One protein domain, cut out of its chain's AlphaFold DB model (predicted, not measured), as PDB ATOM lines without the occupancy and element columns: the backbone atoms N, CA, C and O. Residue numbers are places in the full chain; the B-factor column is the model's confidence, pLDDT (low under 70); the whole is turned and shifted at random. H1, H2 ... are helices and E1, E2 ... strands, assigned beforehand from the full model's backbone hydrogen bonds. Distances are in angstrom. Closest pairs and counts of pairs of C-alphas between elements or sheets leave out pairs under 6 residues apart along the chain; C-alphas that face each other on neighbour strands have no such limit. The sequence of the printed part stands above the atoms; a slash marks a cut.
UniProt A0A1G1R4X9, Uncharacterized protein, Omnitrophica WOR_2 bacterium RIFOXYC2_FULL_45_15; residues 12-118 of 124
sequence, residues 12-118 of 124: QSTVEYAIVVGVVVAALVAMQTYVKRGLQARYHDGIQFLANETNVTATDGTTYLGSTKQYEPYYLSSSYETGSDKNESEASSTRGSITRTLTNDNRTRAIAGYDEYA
ATOM      1  N   GLN A  12     -50.557 190.758  93.185       66.88
ATOM      2  CA  GLN A  12     -49.754 189.543  93.010       66.88
ATOM      3  C   GLN A  12     -50.271 188.371  93.853       66.88
ATOM      4  O   GLN A  12     -50.410 187.274  93.326       66.88
ATOM      5  N   SER A  13     -50.657 188.604  95.114       75.75
ATOM      6  CA  SER A  13     -51.212 187.525  95.947       75.75
ATOM      7  C   SER A  13     -52.540 186.989  95.413       75.75
ATOM      8  O   SER A  13     -52.766 185.789  95.452       75.75
ATOM      9  N   THR A  14     -53.417 187.830  94.853       85.00
ATOM     10  CA  THR A  14     -54.665 187.346  94.233       85.00
ATOM     11  C   THR A  14     -54.381 186.492  92.998       85.00
ATOM     12  O   THR A  14     -55.051 185.485  92.791       85.00
ATOM     13  N   VAL A  15     -53.364 186.854  92.207       86.06
ATOM     14  CA  VAL A  15     -52.918 186.061  91.051       86.06
ATOM     15  C   VAL A  15     -52.349 184.710  91.487       86.06
ATOM     16  O   VAL A  15     -52.650 183.701  90.858       86.06
ATOM     17  N   GLU A  16     -51.595 184.656  92.585       82.56
ATOM     18  CA  GLU A  16     -51.081 183.395  93.136       82.56
ATOM     19  C   GLU A  16     -52.224 182.441  93.508       82.56
ATOM     20  O   GLU A  16     -52.237 181.292  93.063       82.56
ATOM     21  N   TYR A  17     -53.237 182.924  94.233       90.38
ATOM     22  CA  TYR A  17     -54.403 182.101  94.567       90.38
ATOM     23  C   TYR A  17     -55.228 181.719  93.332       90.38
ATOM     24  O   TYR A  17     -55.707 180.589  93.247       90.38
ATOM     25  N   ALA A  18     -55.361 182.615  92.351       91.12
ATOM     26  CA  ALA A  18     -56.076 182.330  91.109       91.12
ATOM     27  C   ALA A  18     -55.401 181.214  90.294       91.12
ATOM     28  O   ALA A  18     -56.087 180.333  89.778       91.12
ATOM     29  N   ILE A  19     -54.066 181.209  90.220       91.56
ATOM     30  CA  ILE A  19     -53.305 180.160  89.531       91.56
ATOM     31  C   ILE A  19     -53.453 178.823  90.262       91.56
ATOM     32  O   ILE A  19     -53.718 177.808  89.621       91.56
ATOM     33  N   VAL A  20     -53.345 178.813  91.594       94.94
ATOM     34  CA  VAL A  20     -53.501 177.583  92.386       94.94
ATOM     35  C   VAL A  20     -54.891 176.976  92.188       94.94
ATOM     36  O   VAL A  20     -55.007 175.793  91.867       94.94
ATOM     37  N   VAL A  21     -55.950 177.782  92.310       91.94
ATOM     38  CA  VAL A  21     -57.327 177.310  92.099       91.94
ATOM     39  C   VAL A  21     -57.537 176.855  90.652       91.94
ATOM     40  O   VAL A  21     -58.151 175.813  90.428       91.94
ATOM     41  N   GLY A  22     -56.979 177.571  89.672       95.50
ATOM     42  CA  GLY A  22     -57.049 177.198  88.259       95.50
ATOM     43  C   GLY A  22     -56.441 175.822  87.970       95.50
ATOM     44  O   GLY A  22     -57.064 175.007  87.289       95.50
ATOM     45  N   VAL A  23     -55.270 175.525  88.541       95.31
ATOM     46  CA  VAL A  23     -54.612 174.215  88.394       95.31
ATOM     47  C   VAL A  23     -55.443 173.099  89.031       95.31
ATOM     48  O   VAL A  23     -55.618 172.042  88.424       95.31
ATOM     49  N   VAL A  24     -56.005 173.332  90.220       95.25
ATOM     50  CA  VAL A  24     -56.844 172.339  90.910       95.25
ATOM     51  C   VAL A  24     -58.108 172.031  90.107       95.25
ATOM     52  O   VAL A  24     -58.437 170.865  89.898       95.25
ATOM     53  N   VAL A  25     -58.804 173.055  89.604       95.12
ATOM     54  CA  VAL A  25     -60.017 172.861  88.796       95.12
ATOM     55  C   VAL A  25     -59.699 172.132  87.490       95.12
ATOM     56  O   VAL A  25     -60.418 171.200  87.129       95.12
ATOM     57  N   ALA A  26     -58.604 172.485  86.810       93.62
ATOM     58  CA  ALA A  26     -58.176 171.796  85.594       93.62
ATOM     59  C   ALA A  26     -57.901 170.300  85.843       93.62
ATOM     60  O   ALA A  26     -58.352 169.451  85.072       93.62
ATOM     61  N   ALA A  27     -57.233 169.967  86.953       93.69
ATOM     62  CA  ALA A  27     -56.991 168.582  87.348       93.69
ATOM     63  C   ALA A  27     -58.298 167.822  87.637       93.69
ATOM     64  O   ALA A  27     -58.475 166.695  87.172       93.69
ATOM     65  N   LEU A  28     -59.246 168.446  88.343       93.00
ATOM     66  CA  LEU A  28     -60.549 167.839  88.629       93.00
ATOM     67  C   LEU A  28     -61.351 167.576  87.351       93.00
ATOM     68  O   LEU A  28     -61.908 166.492  87.195       93.00
ATOM     69  N   VAL A  29     -61.386 168.527  86.415       91.31
ATOM     70  CA  VAL A  29     -62.077 168.359  85.125       91.31
ATOM     71  C   VAL A  29     -61.448 167.227  84.310       91.31
ATOM     72  O   VAL A  29     -62.173 166.413  83.736       91.31
ATOM     73  N   ALA A  30     -60.118 167.105  84.312       89.44
ATOM     74  CA  ALA A  30     -59.439 165.986  83.666       89.44
ATOM     75  C   ALA A  30     -59.853 164.637  84.287       89.44
ATOM     76  O   ALA A  30     -60.229 163.711  83.561       89.44
ATOM     77  N   MET A  31     -59.882 164.538  85.620       92.00
ATOM     78  CA  MET A  31     -60.282 163.317  86.335       92.00
ATOM     79  C   MET A  31     -61.744 162.925  86.099       92.00
ATOM     80  O   MET A  31     -62.057 161.733  86.079       92.00
ATOM     81  N   GLN A  32     -62.641 163.889  85.861       87.69
ATOM     82  CA  GLN A  32     -64.052 163.592  85.588       87.69
ATOM     83  C   GLN A  32     -64.227 162.642  84.398       87.69
ATOM     84  O   GLN A  32     -65.121 161.799  84.426       87.69
ATOM     85  N   THR A  33     -63.388 162.743  83.362       83.38
ATOM     86  CA  THR A  33     -63.473 161.849  82.193       83.38
ATOM     87  C   THR A  33     -63.169 160.397  82.555       83.38
ATOM     88  O   THR A  33     -63.865 159.488  82.107       83.38
ATOM     89  N   TYR A  34     -62.182 160.181  83.425       81.44
ATOM     90  CA  TYR A  34     -61.790 158.855  83.887       81.44
ATOM     91  C   TYR A  34     -62.847 158.242  84.808       81.44
ATOM     92  O   TYR A  34     -63.259 157.101  84.606       81.44
ATOM     93  N   VAL A  35     -63.357 159.023  85.765       85.25
ATOM     94  CA  VAL A  35     -64.411 158.572  86.686       85.25
ATOM     95  C   VAL A  35     -65.687 158.206  85.926       85.25
ATOM     96  O   VAL A  35     -66.278 157.163  86.196       85.25
ATOM     97  N   LYS A  36     -66.088 159.014  84.933       84.75
ATOM     98  CA  LYS A  36     -67.262 158.728  84.092       84.75
ATOM     99  C   LYS A  36     -67.112 157.408  83.334       84.75
ATOM    100  O   LYS A  36     -68.041 156.608  83.352       84.75
ATOM    101  N   ARG A  37     -65.943 157.150  82.737       81.31
ATOM    102  CA  ARG A  37     -65.659 155.883  82.039       81.31
ATOM    103  C   ARG A  37     -65.669 154.685  82.986       81.31
ATOM    104  O   ARG A  37     -66.271 153.668  82.670       81.31
ATOM    105  N   GLY A  38     -65.054 154.820  84.163       82.81
ATOM    106  CA  GLY A  38     -65.048 153.759  85.171       82.81
ATOM    107  C   GLY A  38     -66.451 153.423  85.676       82.81
ATOM    108  O   GLY A  38     -66.800 152.253  85.791       82.81
ATOM    109  N   LEU A  39     -67.285 154.434  85.933       81.94
ATOM    110  CA  LEU A  39     -68.665 154.215  86.366       81.94
ATOM    111  C   LEU A  39     -69.517 153.564  85.267       81.94
ATOM    112  O   LEU A  39     -70.285 152.655  85.565       81.94
ATOM    113  N   GLN A  40     -69.354 153.994  84.012       79.38
ATOM    114  CA  GLN A  40     -70.048 153.403  82.863       79.38
ATOM    115  C   GLN A  40     -69.692 151.923  82.677       79.38
ATOM    116  O   GLN A  40     -70.599 151.117  82.505       79.38
ATOM    117  N   ALA A  41     -68.413 151.555  82.799       79.00
ATOM    118  CA  ALA A  41     -67.978 150.160  82.711       79.00
ATOM    119  C   ALA A  41     -68.627 149.290  83.797       79.00
ATOM    120  O   ALA A  41     -69.217 148.260  83.500       79.00
ATOM    121  N   ARG A  42     -68.617 149.743  85.057       82.00
ATOM    122  CA  ARG A  42     -69.223 148.972  86.158       82.00
ATOM    123  C   ARG A  42     -70.742 148.854  86.041       82.00
ATOM    124  O   ARG A  42     -71.306 147.853  86.471       82.00
ATOM    125  N   TYR A  43     -71.399 149.878  85.504       79.19
ATOM    126  CA  TYR A  43     -72.835 149.846  85.236       79.19
ATOM    127  C   TYR A  43     -73.172 148.837  84.132       79.19
ATOM    128  O   TYR A  43     -74.077 148.027  84.316       79.19
ATOM    129  N   HIS A  44     -72.398 148.839  83.044       75.25
ATOM    130  CA  HIS A  44     -72.500 147.857  81.965       75.25
ATOM    131  C   HIS A  44     -72.274 146.426  82.474       75.25
ATOM    132  O   HIS A  44     -73.144 145.578  82.300       75.25
ATOM    133  N   ASP A  45     -71.178 146.179  83.198       78.69
ATOM    134  CA  ASP A  45     -70.851 144.855  83.747       78.69
ATOM    135  C   ASP A  45     -71.955 144.334  84.682       78.69
ATOM    136  O   ASP A  45     -72.329 143.162  84.631       78.69
ATOM    137  N   GLY A  46     -72.505 145.208  85.534       77.00
ATOM    138  CA  GLY A  46     -73.588 144.855  86.451       77.00
ATOM    139  C   GLY A  46     -74.888 144.508  85.725       77.00
ATOM    140  O   GLY A  46     -75.540 143.525  86.075       77.00
ATOM    141  N   ILE A  47     -75.247 145.276  84.693       71.62
ATOM    142  CA  ILE A  47     -76.404 144.974  83.842       71.62
ATOM    143  C   ILE A  47     -76.192 143.667  83.089       71.62
ATOM    144  O   ILE A  47     -77.100 142.843  83.052       71.62
ATOM    145  N   GLN A  48     -75.010 143.447  82.519       71.31
ATOM    146  CA  GLN A  48     -74.726 142.246  81.747       71.31
ATOM    147  C   GLN A  48     -74.714 140.991  82.625       71.31
ATOM    148  O   GLN A  48     -75.239 139.954  82.221       71.31
ATOM    149  N   PHE A  49     -74.199 141.096  83.850       73.25
ATOM    150  CA  PHE A  49     -74.301 140.033  84.847       73.25
ATOM    151  C   PHE A  49     -75.764 139.714  85.181       73.25
ATOM    152  O   PHE A  49     -76.171 138.557  85.121       73.25
ATOM    153  N   LEU A  50     -76.576 140.737  85.464       68.94
ATOM    154  CA  LEU A  50     -78.001 140.553  85.743       68.94
ATOM    155  C   LEU A  50     -78.752 139.978  84.538       68.94
ATOM    156  O   LEU A  50     -79.587 139.099  84.718       68.94
ATOM    157  N   ALA A  51     -78.454 140.417  83.315       64.81
ATOM    158  CA  ALA A  51     -79.046 139.880  82.090       64.81
ATOM    159  C   ALA A  51     -78.684 138.401  81.876       64.81
ATOM    160  O   ALA A  51     -79.535 137.613  81.473       64.81
ATOM    161  N   ASN A  52     -77.447 138.008  82.196       66.44
ATOM    162  CA  ASN A  52     -77.008 136.620  82.089       66.44
ATOM    163  C   ASN A  52     -77.695 135.710  83.126       66.44
ATOM    164  O   ASN A  52     -78.179 134.635  82.780       66.44
ATOM    165  N   GLU A  53     -77.800 136.171  84.374       66.31
ATOM    166  CA  GLU A  53     -78.471 135.441  85.461       66.31
ATOM    167  C   GLU A  53     -80.002 135.399  85.296       66.31
ATOM    168  O   GLU A  53     -80.658 134.470  85.761       66.31
ATOM    169  N   THR A  54     -80.593 136.388  84.615       60.62
ATOM    170  CA  THR A  54     -82.044 136.471  84.352       60.62
ATOM    171  C   THR A  54     -82.468 135.844  83.025       60.62
ATOM    172  O   THR A  54     -83.597 136.068  82.583       60.62
ATOM    173  N   ASN A  55     -81.619 135.013  82.408       57.88
ATOM    174  CA  ASN A  55     -81.999 134.145  81.290       57.88
ATOM    175  C   ASN A  55     -83.024 133.088  81.746       57.88
ATOM    176  O   ASN A  55     -82.732 131.903  81.897       57.88
ATOM    177  N   VAL A  56     -84.257 133.530  81.979       55.56
ATOM    178  CA  VAL A  56     -85.411 132.686  82.253       55.56
ATOM    179  C   VAL A  56     -85.945 132.214  80.906       55.56
ATOM    180  O   VAL A  56     -86.589 132.959  80.165       55.56
ATOM    181  N   THR A  57     -85.670 130.957  80.575       56.47
ATOM    182  CA  THR A  57     -86.385 130.249  79.511       56.47
ATOM    183  C   THR A  57     -87.821 130.048  79.983       56.47
ATOM    184  O   THR A  57     -88.067 129.240  80.879       56.47
ATOM    185  N   ALA A  58     -88.777 130.799  79.429       55.03
ATOM    186  CA  ALA A  58     -90.182 130.507  79.685       55.03
ATOM    187  C   ALA A  58     -90.500 129.092  79.178       55.03
ATOM    188  O   ALA A  58     -89.967 128.658  78.155       55.03
ATOM    189  N   THR A  59     -91.384 128.378  79.874       54.41
ATOM    190  CA  THR A  59     -91.800 127.002  79.549       54.41
ATOM    191  C   THR A  59     -92.380 126.855  78.128       54.41
ATOM    192  O   THR A  59     -92.353 125.757  77.585       54.41
ATOM    193  N   ASP A  60     -92.784 127.960  77.489       59.84
ATOM    194  CA  ASP A  60     -93.251 128.030  76.093       59.84
ATOM    195  C   ASP A  60     -92.149 128.383  75.062       59.84
ATOM    196  O   ASP A  60     -92.440 128.693  73.909       59.84
ATOM    197  N   GLY A  61     -90.866 128.359  75.441       59.81
ATOM    198  CA  GLY A  61     -89.734 128.548  74.520       59.81
ATOM    199  C   GLY A  61     -89.409 130.001  74.144       59.81
ATOM    200  O   GLY A  61     -88.460 130.242  73.403       59.81
ATOM    201  N   THR A  62     -90.145 130.983  74.664       59.75
ATOM    202  CA  THR A  62     -89.859 132.416  74.473       59.75
ATOM    203  C   THR A  62     -89.063 133.009  75.639       59.75
ATOM    204  O   THR A  62     -89.535 133.036  76.774       59.75
ATOM    205  N   THR A  63     -87.861 133.518  75.359       60.59
ATOM    206  CA  THR A  63     -87.000 134.225  76.322       60.59
ATOM    207  C   THR A  63     -87.478 135.664  76.503       60.59
ATOM    208  O   THR A  63     -87.404 136.471  75.579       60.59
ATOM    209  N   TYR A  64     -87.916 136.017  77.708       60.94
ATOM    210  CA  TYR A  64     -88.219 137.397  78.091       60.94
ATOM    211  C   TYR A  64     -87.259 137.791  79.217       60.94
ATOM    212  O   TYR A  64     -87.042 136.994  80.117       60.94
ATOM    213  N   LEU A  65     -86.708 139.009  79.168       59.31
ATOM    214  CA  LEU A  65     -85.855 139.682  80.175       59.31
ATOM    215  C   LEU A  65     -84.324 139.644  79.962       59.31
ATOM    216  O   LEU A  65     -83.698 140.670  80.205       59.31
ATOM    217  N   GLY A  66     -83.722 138.581  79.415       55.03
ATOM    218  CA  GLY A  66     -82.270 138.554  79.107       55.03
ATOM    219  C   GLY A  66     -81.866 139.207  77.769       55.03
ATOM    220  O   GLY A  66     -80.704 139.534  77.550       55.03
ATOM    221  N   SER A  67     -82.832 139.419  76.862       52.78
ATOM    222  CA  SER A  67     -82.606 139.902  75.484       52.78
ATOM    223  C   SER A  67     -83.140 141.316  75.210       52.78
ATOM    224  O   SER A  67     -82.934 141.852  74.117       52.78
ATOM    225  N   THR A  68     -83.854 141.938  76.150       56.72
ATOM    226  CA  THR A  68     -84.287 143.331  75.992       56.72
ATOM    227  C   THR A  68     -83.062 144.225  76.089       56.72
ATOM    228  O   THR A  68     -82.600 144.510  77.191       56.72
ATOM    229  N   LYS A  69     -82.516 144.627  74.933       55.59
ATOM    230  CA  LYS A  69     -81.389 145.558  74.827       55.59
ATOM    231  C   LYS A  69     -81.741 146.833  75.597       55.59
ATOM    232  O   LYS A  69     -82.495 147.669  75.104       55.59
ATOM    233  N   GLN A  70     -81.245 146.963  76.828       57.81
ATOM    234  CA  GLN A  70     -81.279 148.242  77.523       57.81
ATOM    235  C   GLN A  70     -80.478 149.229  76.678       57.81
ATOM    236  O   GLN A  70     -79.435 148.881  76.133       57.81
ATOM    237  N   TYR A  71     -81.039 150.422  76.489       52.03
ATOM    238  CA  TYR A  71     -80.504 151.443  75.598       52.03
ATOM    239  C   TYR A  71     -79.068 151.793  75.995       52.03
ATOM    240  O   TYR A  71     -78.834 152.514  76.964       52.03
ATOM    241  N   GLU A  72     -78.109 151.279  75.233       55.31
ATOM    242  CA  GLU A  72     -76.710 151.642  75.362       55.31
ATOM    243  C   GLU A  72     -76.369 152.654  74.262       55.31
ATOM    244  O   GLU A  72     -76.579 152.370  73.078       55.31
ATOM    245  N   PRO A  73     -75.883 153.859  74.601       57.00
ATOM    246  CA  PRO A  73     -75.504 154.832  73.592       57.00
ATOM    247  C   PRO A  73     -74.278 154.323  72.826       57.00
ATOM    248  O   PRO A  73     -73.191 154.264  73.388       57.00
ATOM    249  N   TYR A  74     -74.477 153.983  71.547       53.00
ATOM    250  CA  TYR A  74     -73.456 153.746  70.516       53.00
ATOM    251  C   TYR A  74     -72.129 153.167  71.026       53.00
ATOM    252  O   TYR A  74     -71.070 153.774  70.849       53.00
ATOM    253  N   TYR A  75     -72.156 151.979  71.624       55.72
ATOM    254  CA  TYR A  75     -70.923 151.214  71.756       55.72
ATOM    255  C   TYR A  75     -70.673 150.469  70.449       55.72
ATOM    256  O   TYR A  75     -71.535 149.746  69.947       55.72
ATOM    257  N   LEU A  76     -69.495 150.704  69.872       63.59
ATOM    258  CA  LEU A  76     -68.946 149.844  68.837       63.59
ATOM    259  C   LEU A  76     -68.612 148.513  69.512       63.59
ATOM    260  O   LEU A  76     -67.734 148.469  70.376       63.59
ATOM    261  N   SER A  77     -69.334 147.454  69.157       64.88
ATOM    262  CA  SER A  77     -68.963 146.105  69.568       64.88
ATOM    263  C   SER A  77     -67.950 145.576  68.564       64.88
ATOM    264  O   SER A  77     -68.248 145.514  67.372       64.88
ATOM    265  N   SER A  78     -66.753 145.237  69.042       72.38
ATOM    266  CA  SER A  78     -65.693 144.674  68.212       72.38
ATOM    267  C   SER A  78     -65.271 143.312  68.746       72.38
ATOM    268  O   SER A  78     -64.888 143.210  69.915       72.38
ATOM    269  N   SER A  79     -65.264 142.288  67.900       77.62
ATOM    270  CA  SER A  79     -64.703 140.974  68.224       77.62
ATOM    271  C   SER A  79     -63.682 140.603  67.165       77.62
ATOM    272  O   SER A  79     -64.043 140.354  66.018       77.62
ATOM    273  N   TYR A  80     -62.402 140.578  67.542       80.38
ATOM    274  CA  TYR A  80     -61.305 140.179  66.665       80.38
ATOM    275  C   TYR A  80     -60.409 139.169  67.370       80.38
ATOM    276  O   TYR A  80     -59.884 139.437  68.450       80.38
ATOM    277  N   GLU A  81     -60.165 138.038  66.714       77.12
ATOM    278  CA  GLU A  81     -59.076 137.146  67.088       77.12
ATOM    279  C   GLU A  81     -57.756 137.776  66.619       77.12
ATOM    280  O   GLU A  81     -57.576 138.086  65.436       77.12
ATOM    281  N   THR A  82     -56.840 138.036  67.555       83.50
ATOM    282  CA  THR A  82     -55.522 138.602  67.249       83.50
ATOM    283  C   THR A  82     -54.425 137.641  67.678       83.50
ATOM    284  O   THR A  82     -54.401 137.171  68.813       83.50
ATOM    285  N   GLY A  83     -53.511 137.353  66.752       81.31
ATOM    286  CA  GLY A  83     -52.277 136.628  67.018       81.31
ATOM    287  C   GLY A  83     -51.135 137.615  67.236       81.31
ATOM    288  O   GLY A  83     -51.032 138.627  66.537       81.31
ATOM    289  N   SER A  84     -50.272 137.340  68.209       84.75
ATOM    290  CA  SER A  84     -49.030 138.088  68.397       84.75
ATOM    291  C   SER A  84     -47.879 137.106  68.520       84.75
ATOM    292  O   SER A  84     -47.800 136.366  69.496       84.75
ATOM    293  N   ASP A  85     -46.979 137.147  67.542       82.94
ATOM    294  CA  ASP A  85     -45.733 136.393  67.554       82.94
ATOM    295  C   ASP A  85     -44.597 137.347  67.907       82.94
ATOM    296  O   ASP A  85     -44.318 138.312  67.189       82.94
ATOM    297  N   LYS A  86     -43.944 137.084  69.039       86.19
ATOM    298  CA  LYS A  86     -42.816 137.880  69.525       86.19
ATOM    299  C   LYS A  86     -41.589 136.995  69.633       86.19
ATOM    300  O   LYS A  86     -41.610 135.994  70.346       86.19
ATOM    301  N   ASN A  87     -40.520 137.383  68.942       83.75
ATOM    302  CA  ASN A  87     -39.220 136.735  69.065       83.75
ATOM    303  C   ASN A  87     -38.241 137.695  69.748       83.75
ATOM    304  O   ASN A  87     -37.803 138.694  69.165       83.75
ATOM    305  N   GLU A  88     -37.947 137.395  71.008       84.12
ATOM    306  CA  GLU A  88     -37.139 138.210  71.907       84.12
ATOM    307  C   GLU A  88     -35.883 137.436  72.313       84.12
ATOM    308  O   GLU A  88     -35.959 136.278  72.722       84.12
ATOM    309  N   SER A  89     -34.722 138.081  72.193       80.88
ATOM    310  CA  SER A  89     -33.450 137.535  72.660       80.88
ATOM    311  C   SER A  89     -32.973 138.325  73.871       80.88
ATOM    312  O   SER A  89     -32.830 139.549  73.814       80.88
ATOM    313  N   GLU A  90     -32.730 137.618  74.970       84.12
ATOM    314  CA  GLU A  90     -32.188 138.186  76.199       84.12
ATOM    315  C   GLU A  90     -30.782 137.632  76.442       84.12
ATOM    316  O   GLU A  90     -30.579 136.421  76.523       84.12
ATOM    317  N   ALA A  91     -29.806 138.531  76.560       78.00
ATOM    318  CA  ALA A  91     -28.439 138.196  76.924       78.00
ATOM    319  C   ALA A  91     -28.115 138.799  78.295       78.00
ATOM    320  O   ALA A  91     -28.106 140.021  78.473       78.00
ATOM    321  N   SER A  92     -27.820 137.930  79.261       78.56
ATOM    322  CA  SER A  92     -27.335 138.321  80.585       78.56
ATOM    323  C   SER A  92     -25.811 138.226  80.621       78.56
ATOM    324  O   SER A  92     -25.238 137.189  80.286       78.56
ATOM    325  N   SER A  93     -25.139 139.315  80.998       78.00
ATOM    326  CA  SER A  93     -23.679 139.345  81.159       78.00
ATOM    327  C   SER A  93     -23.273 139.194  82.626       78.00
ATOM    328  O   SER A  93     -23.991 139.608  83.534       78.00
ATOM    329  N   THR A  94     -22.063 138.683  82.864       76.31
ATOM    330  CA  THR A  94     -21.490 138.294  84.174       76.31
ATOM    331  C   THR A  94     -21.526 139.371  85.276       76.31
ATOM    332  O   THR A  94     -21.307 139.060  86.440       76.31
ATOM    333  N   ARG A  95     -21.819 140.639  84.953       80.31
ATOM    334  CA  ARG A  95     -21.893 141.766  85.907       80.31
ATOM    335  C   ARG A  95     -23.314 142.308  86.128       80.31
ATOM    336  O   ARG A  95     -23.462 143.426  86.608       80.31
ATOM    337  N   GLY A  96     -24.343 141.538  85.771       78.56
ATOM    338  CA  GLY A  96     -25.747 141.893  86.007       78.56
ATOM    339  C   GLY A  96     -26.355 142.844  84.972       78.56
ATOM    340  O   GLY A  96     -27.482 143.294  85.155       78.56
ATOM    341  N   SER A  97     -25.645 143.152  83.882       79.12
ATOM    342  CA  SER A  97     -26.221 143.899  82.763       79.12
ATOM    343  C   SER A  97     -27.026 142.963  81.863       79.12
ATOM    344  O   SER A  97     -26.489 141.971  81.361       79.12
ATOM    345  N   ILE A  98     -28.289 143.317  81.630       83.25
ATOM    346  CA  ILE A  98     -29.197 142.613  80.724       83.25
ATOM    347  C   ILE A  98     -29.317 143.441  79.445       83.25
ATOM    348  O   ILE A  98     -29.660 144.621  79.499       83.25
ATOM    349  N   THR A  99     -29.020 142.829  78.298       79.25
ATOM    350  CA  THR A  99     -29.313 143.405  76.979       79.25
ATOM    351  C   THR A  99     -30.437 142.602  76.347       79.25
ATOM    352  O   THR A  99     -30.340 141.382  76.219       79.25
ATOM    353  N   ARG A 100     -31.509 143.297  75.971       85.62
ATOM    354  CA  ARG A 100     -32.725 142.713  75.415       85.62
ATOM    355  C   ARG A 100     -32.928 143.263  74.013       85.62
ATOM    356  O   ARG A 100     -33.034 144.476  73.840       85.62
ATOM    357  N   THR A 101     -32.968 142.373  73.033       82.69
ATOM    358  CA  THR A 101     -33.118 142.732  71.622       82.69
ATOM    359  C   THR A 101     -34.381 142.082  71.083       82.69
ATOM    360  O   THR A 101     -34.508 140.856  71.065       82.69
ATOM    361  N   LEU A 102     -35.325 142.917  70.647       81.50
ATOM    362  CA  LEU A 102     -36.525 142.475  69.947       81.50
ATOM    363  C   LEU A 102     -36.178 142.273  68.472       81.50
ATOM    364  O   LEU A 102     -35.877 143.234  67.767       81.50
ATOM    365  N   THR A 103     -36.208 141.024  68.018       80.00
ATOM    366  CA  THR A 103     -35.822 140.661  66.648       80.00
ATOM    367  C   THR A 103     -37.024 140.678  65.706       80.00
ATOM    368  O   THR A 103     -36.875 140.997  64.528       80.00
ATOM    369  N   ASN A 104     -38.221 140.346  66.202       80.38
ATOM    370  CA  ASN A 104     -39.457 140.389  65.419       80.38
ATOM    371  C   ASN A 104     -40.687 140.577  66.333       80.38
ATOM    372  O   ASN A 104     -40.787 139.910  67.365       80.38
ATOM    373  N   ASP A 105     -41.605 141.469  65.949       86.00
ATOM    374  CA  ASP A 105     -42.956 141.618  66.518       86.00
ATOM    375  C   ASP A 105     -43.945 141.593  65.351       86.00
ATOM    376  O   ASP A 105     -44.075 142.573  64.612       86.00
ATOM    377  N   ASN A 106     -44.603 140.449  65.164       82.25
ATOM    378  CA  ASN A 106     -45.626 140.276  64.148       82.25
ATOM    379  C   ASN A 106     -46.997 140.209  64.823       82.25
ATOM    380  O   ASN A 106     -47.239 139.376  65.700       82.25
ATOM    381  N   ARG A 107     -47.908 141.091  64.407       79.94
ATOM    382  CA  ARG A 107     -49.288 141.117  64.900       79.94
ATOM    383  C   ARG A 107     -50.228 140.839  63.750       79.94
ATOM    384  O   ARG A 107     -50.288 141.609  62.796       79.94
ATOM    385  N   THR A 108     -50.980 139.758  63.866       80.69
ATOM    386  CA  THR A 108     -52.003 139.377  62.900       80.69
ATOM    387  C   THR A 108     -53.379 139.618  63.508       80.69
ATOM    388  O   THR A 108     -53.603 139.465  64.713       80.69
ATOM    389  N   ARG A 109     -54.312 140.064  62.671       78.00
ATOM    390  CA  ARG A 109     -55.732 140.178  63.008       78.00
ATOM    391  C   ARG A 109     -56.485 139.254  62.065       78.00
ATOM    392  O   ARG A 109     -56.275 139.336  60.855       78.00
ATOM    393  N   ALA A 110     -57.302 138.360  62.608       73.06
ATOM    394  CA  ALA A 110     -58.108 137.456  61.805       73.06
ATOM    395  C   ALA A 110     -59.171 138.244  61.024       73.06
ATOM    396  O   ALA A 110     -59.785 139.175  61.544       73.06
ATOM    397  N   ILE A 111     -59.393 137.850  59.768       69.69
ATOM    398  CA  ILE A 111     -60.321 138.517  58.838       69.69
ATOM    399  C   ILE A 111     -61.784 138.368  59.298       69.69
ATOM    400  O   ILE A 111     -62.612 139.212  58.986       69.69
ATOM    401  N   ALA A 112     -62.094 137.317  60.061       76.25
ATOM    402  CA  ALA A 112     -63.450 136.958  60.478       76.25
ATOM    403  C   ALA A 112     -64.000 137.765  61.673       76.25
ATOM    404  O   ALA A 112     -65.054 137.417  62.203       76.25
ATOM    405  N   GLY A 113     -63.297 138.806  62.125       72.69
ATOM    406  CA  GLY A 113     -63.796 139.673  63.188       72.69
ATOM    407  C   GLY A 113     -64.747 140.754  62.679       72.69
ATOM    408  O   GLY A 113     -64.693 141.143  61.512       72.69
ATOM    409  N   TYR A 114     -65.614 141.245  63.557       80.12
ATOM    410  CA  TYR A 114     -66.616 142.256  63.225       80.12
ATOM    411  C   TYR A 114     -66.466 143.499  64.094       80.12
ATOM    412  O   TYR A 114     -66.051 143.410  65.247       80.12
ATOM    413  N   ASP A 115     -66.854 144.625  63.503       72.62
ATOM    414  CA  ASP A 115     -67.057 145.930  64.121       72.62
ATOM    415  C   ASP A 115     -68.520 146.296  63.839       72.62
ATOM    416  O   ASP A 115     -68.861 146.675  62.717       72.62
ATOM    417  N   GLU A 116     -69.412 146.112  64.814       67.69
ATOM    418  CA  GLU A 116     -70.847 146.338  64.625       67.69
ATOM    419  C   GLU A 116     -71.341 147.509  65.480       67.69
ATOM    420  O   GLU A 116     -71.209 147.534  66.709       67.69
ATOM    421  N   TYR A 117     -71.939 148.494  64.808       62.31
ATOM    422  CA  TYR A 117     -72.745 149.524  65.450       62.31
ATOM    423  C   TYR A 117     -74.163 148.983  65.616       62.31
ATOM    424  O   TYR A 117     -74.787 148.567  64.644       62.31
ATOM    425  N   ALA A 118     -74.699 149.034  66.835       60.72
ATOM    426  CA  ALA A 118     -75.936 148.354  67.228       60.72
ATOM    427  C   ALA A 118     -77.246 148.785  66.512       60.72
ATOM    428  O   ALA A 118     -78.320 148.378  66.954       60.72
TER     429      ALA A 118
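AT A GLANCE: This is residues 12 to 118 of the 124 residues of an uncharacterized protein of Omnitrophica WOR_2 bacterium RIFOXYC2_FULL_45_15 (UniProt A0A1G1R4X9). Picture an open frame with two long arms: a ribbon-like hairpin of E2 and E3, and a single helix, H1, whose residues 12 to 43 stand free. Where the arms come together, the ribbon turns into the short strand pair E1 and E4, and a loop, residues 54 to 75, connects H1 to E1. The printed part has 107 residues, with one named helix and then four named strands, in the order H1 E1 E2 E3 E4; the two sheets, E2 - E3 and E1 - E4, are antiparallel, and the class is mixed. The whole is extended, with a radius of gyration of the C-alphas of 25.4 A, and flat, spanning 71 by 58 by 26 A.

IN THESE COORDINATES: Find C-alpha 82 at (-55.522, 138.602, 67.249); from there E2, residues 82 to 92, runs 31.2 A. E3, residues 98 to 109, returns over 32.0 A. E1 is residues 76 to 79 and E4 residues 114 to 117. H1, residues 12 to 53, begins at C-alpha 12, (-49.754, 189.543, 93.010), and runs 61.7 A to C-alpha 53, (-78.471, 135.441, 85.461).

HOW THE PARTS SIT: Look first at the hairpin E2 and E3, at 171 degrees: N 85 and O 106 are 2.9 A apart, within hydrogen-bond range. E1 runs on into E2 across residues 80 and 81, at 67 degrees. E1 and E4 are antiparallel at 163 degrees, with N 77 and O 116 at 3.1 A. H1 is apart from E2, E3 and E4. In H1, 36 of 38 O i to N i+4 pairs are within hydrogen-bond range.

THE WHOLE: The two C-alphas farthest apart, those of Gln 12 and Asp 60, are 77.2 A apart. The printed part has no cut. The link from H1 to E1 is long, 22 residues; the other three are tight. Mean pLDDT of the printed part is 75.6; look for values under 70 at residues 12, 50 to 77, 111 and 116 to 118.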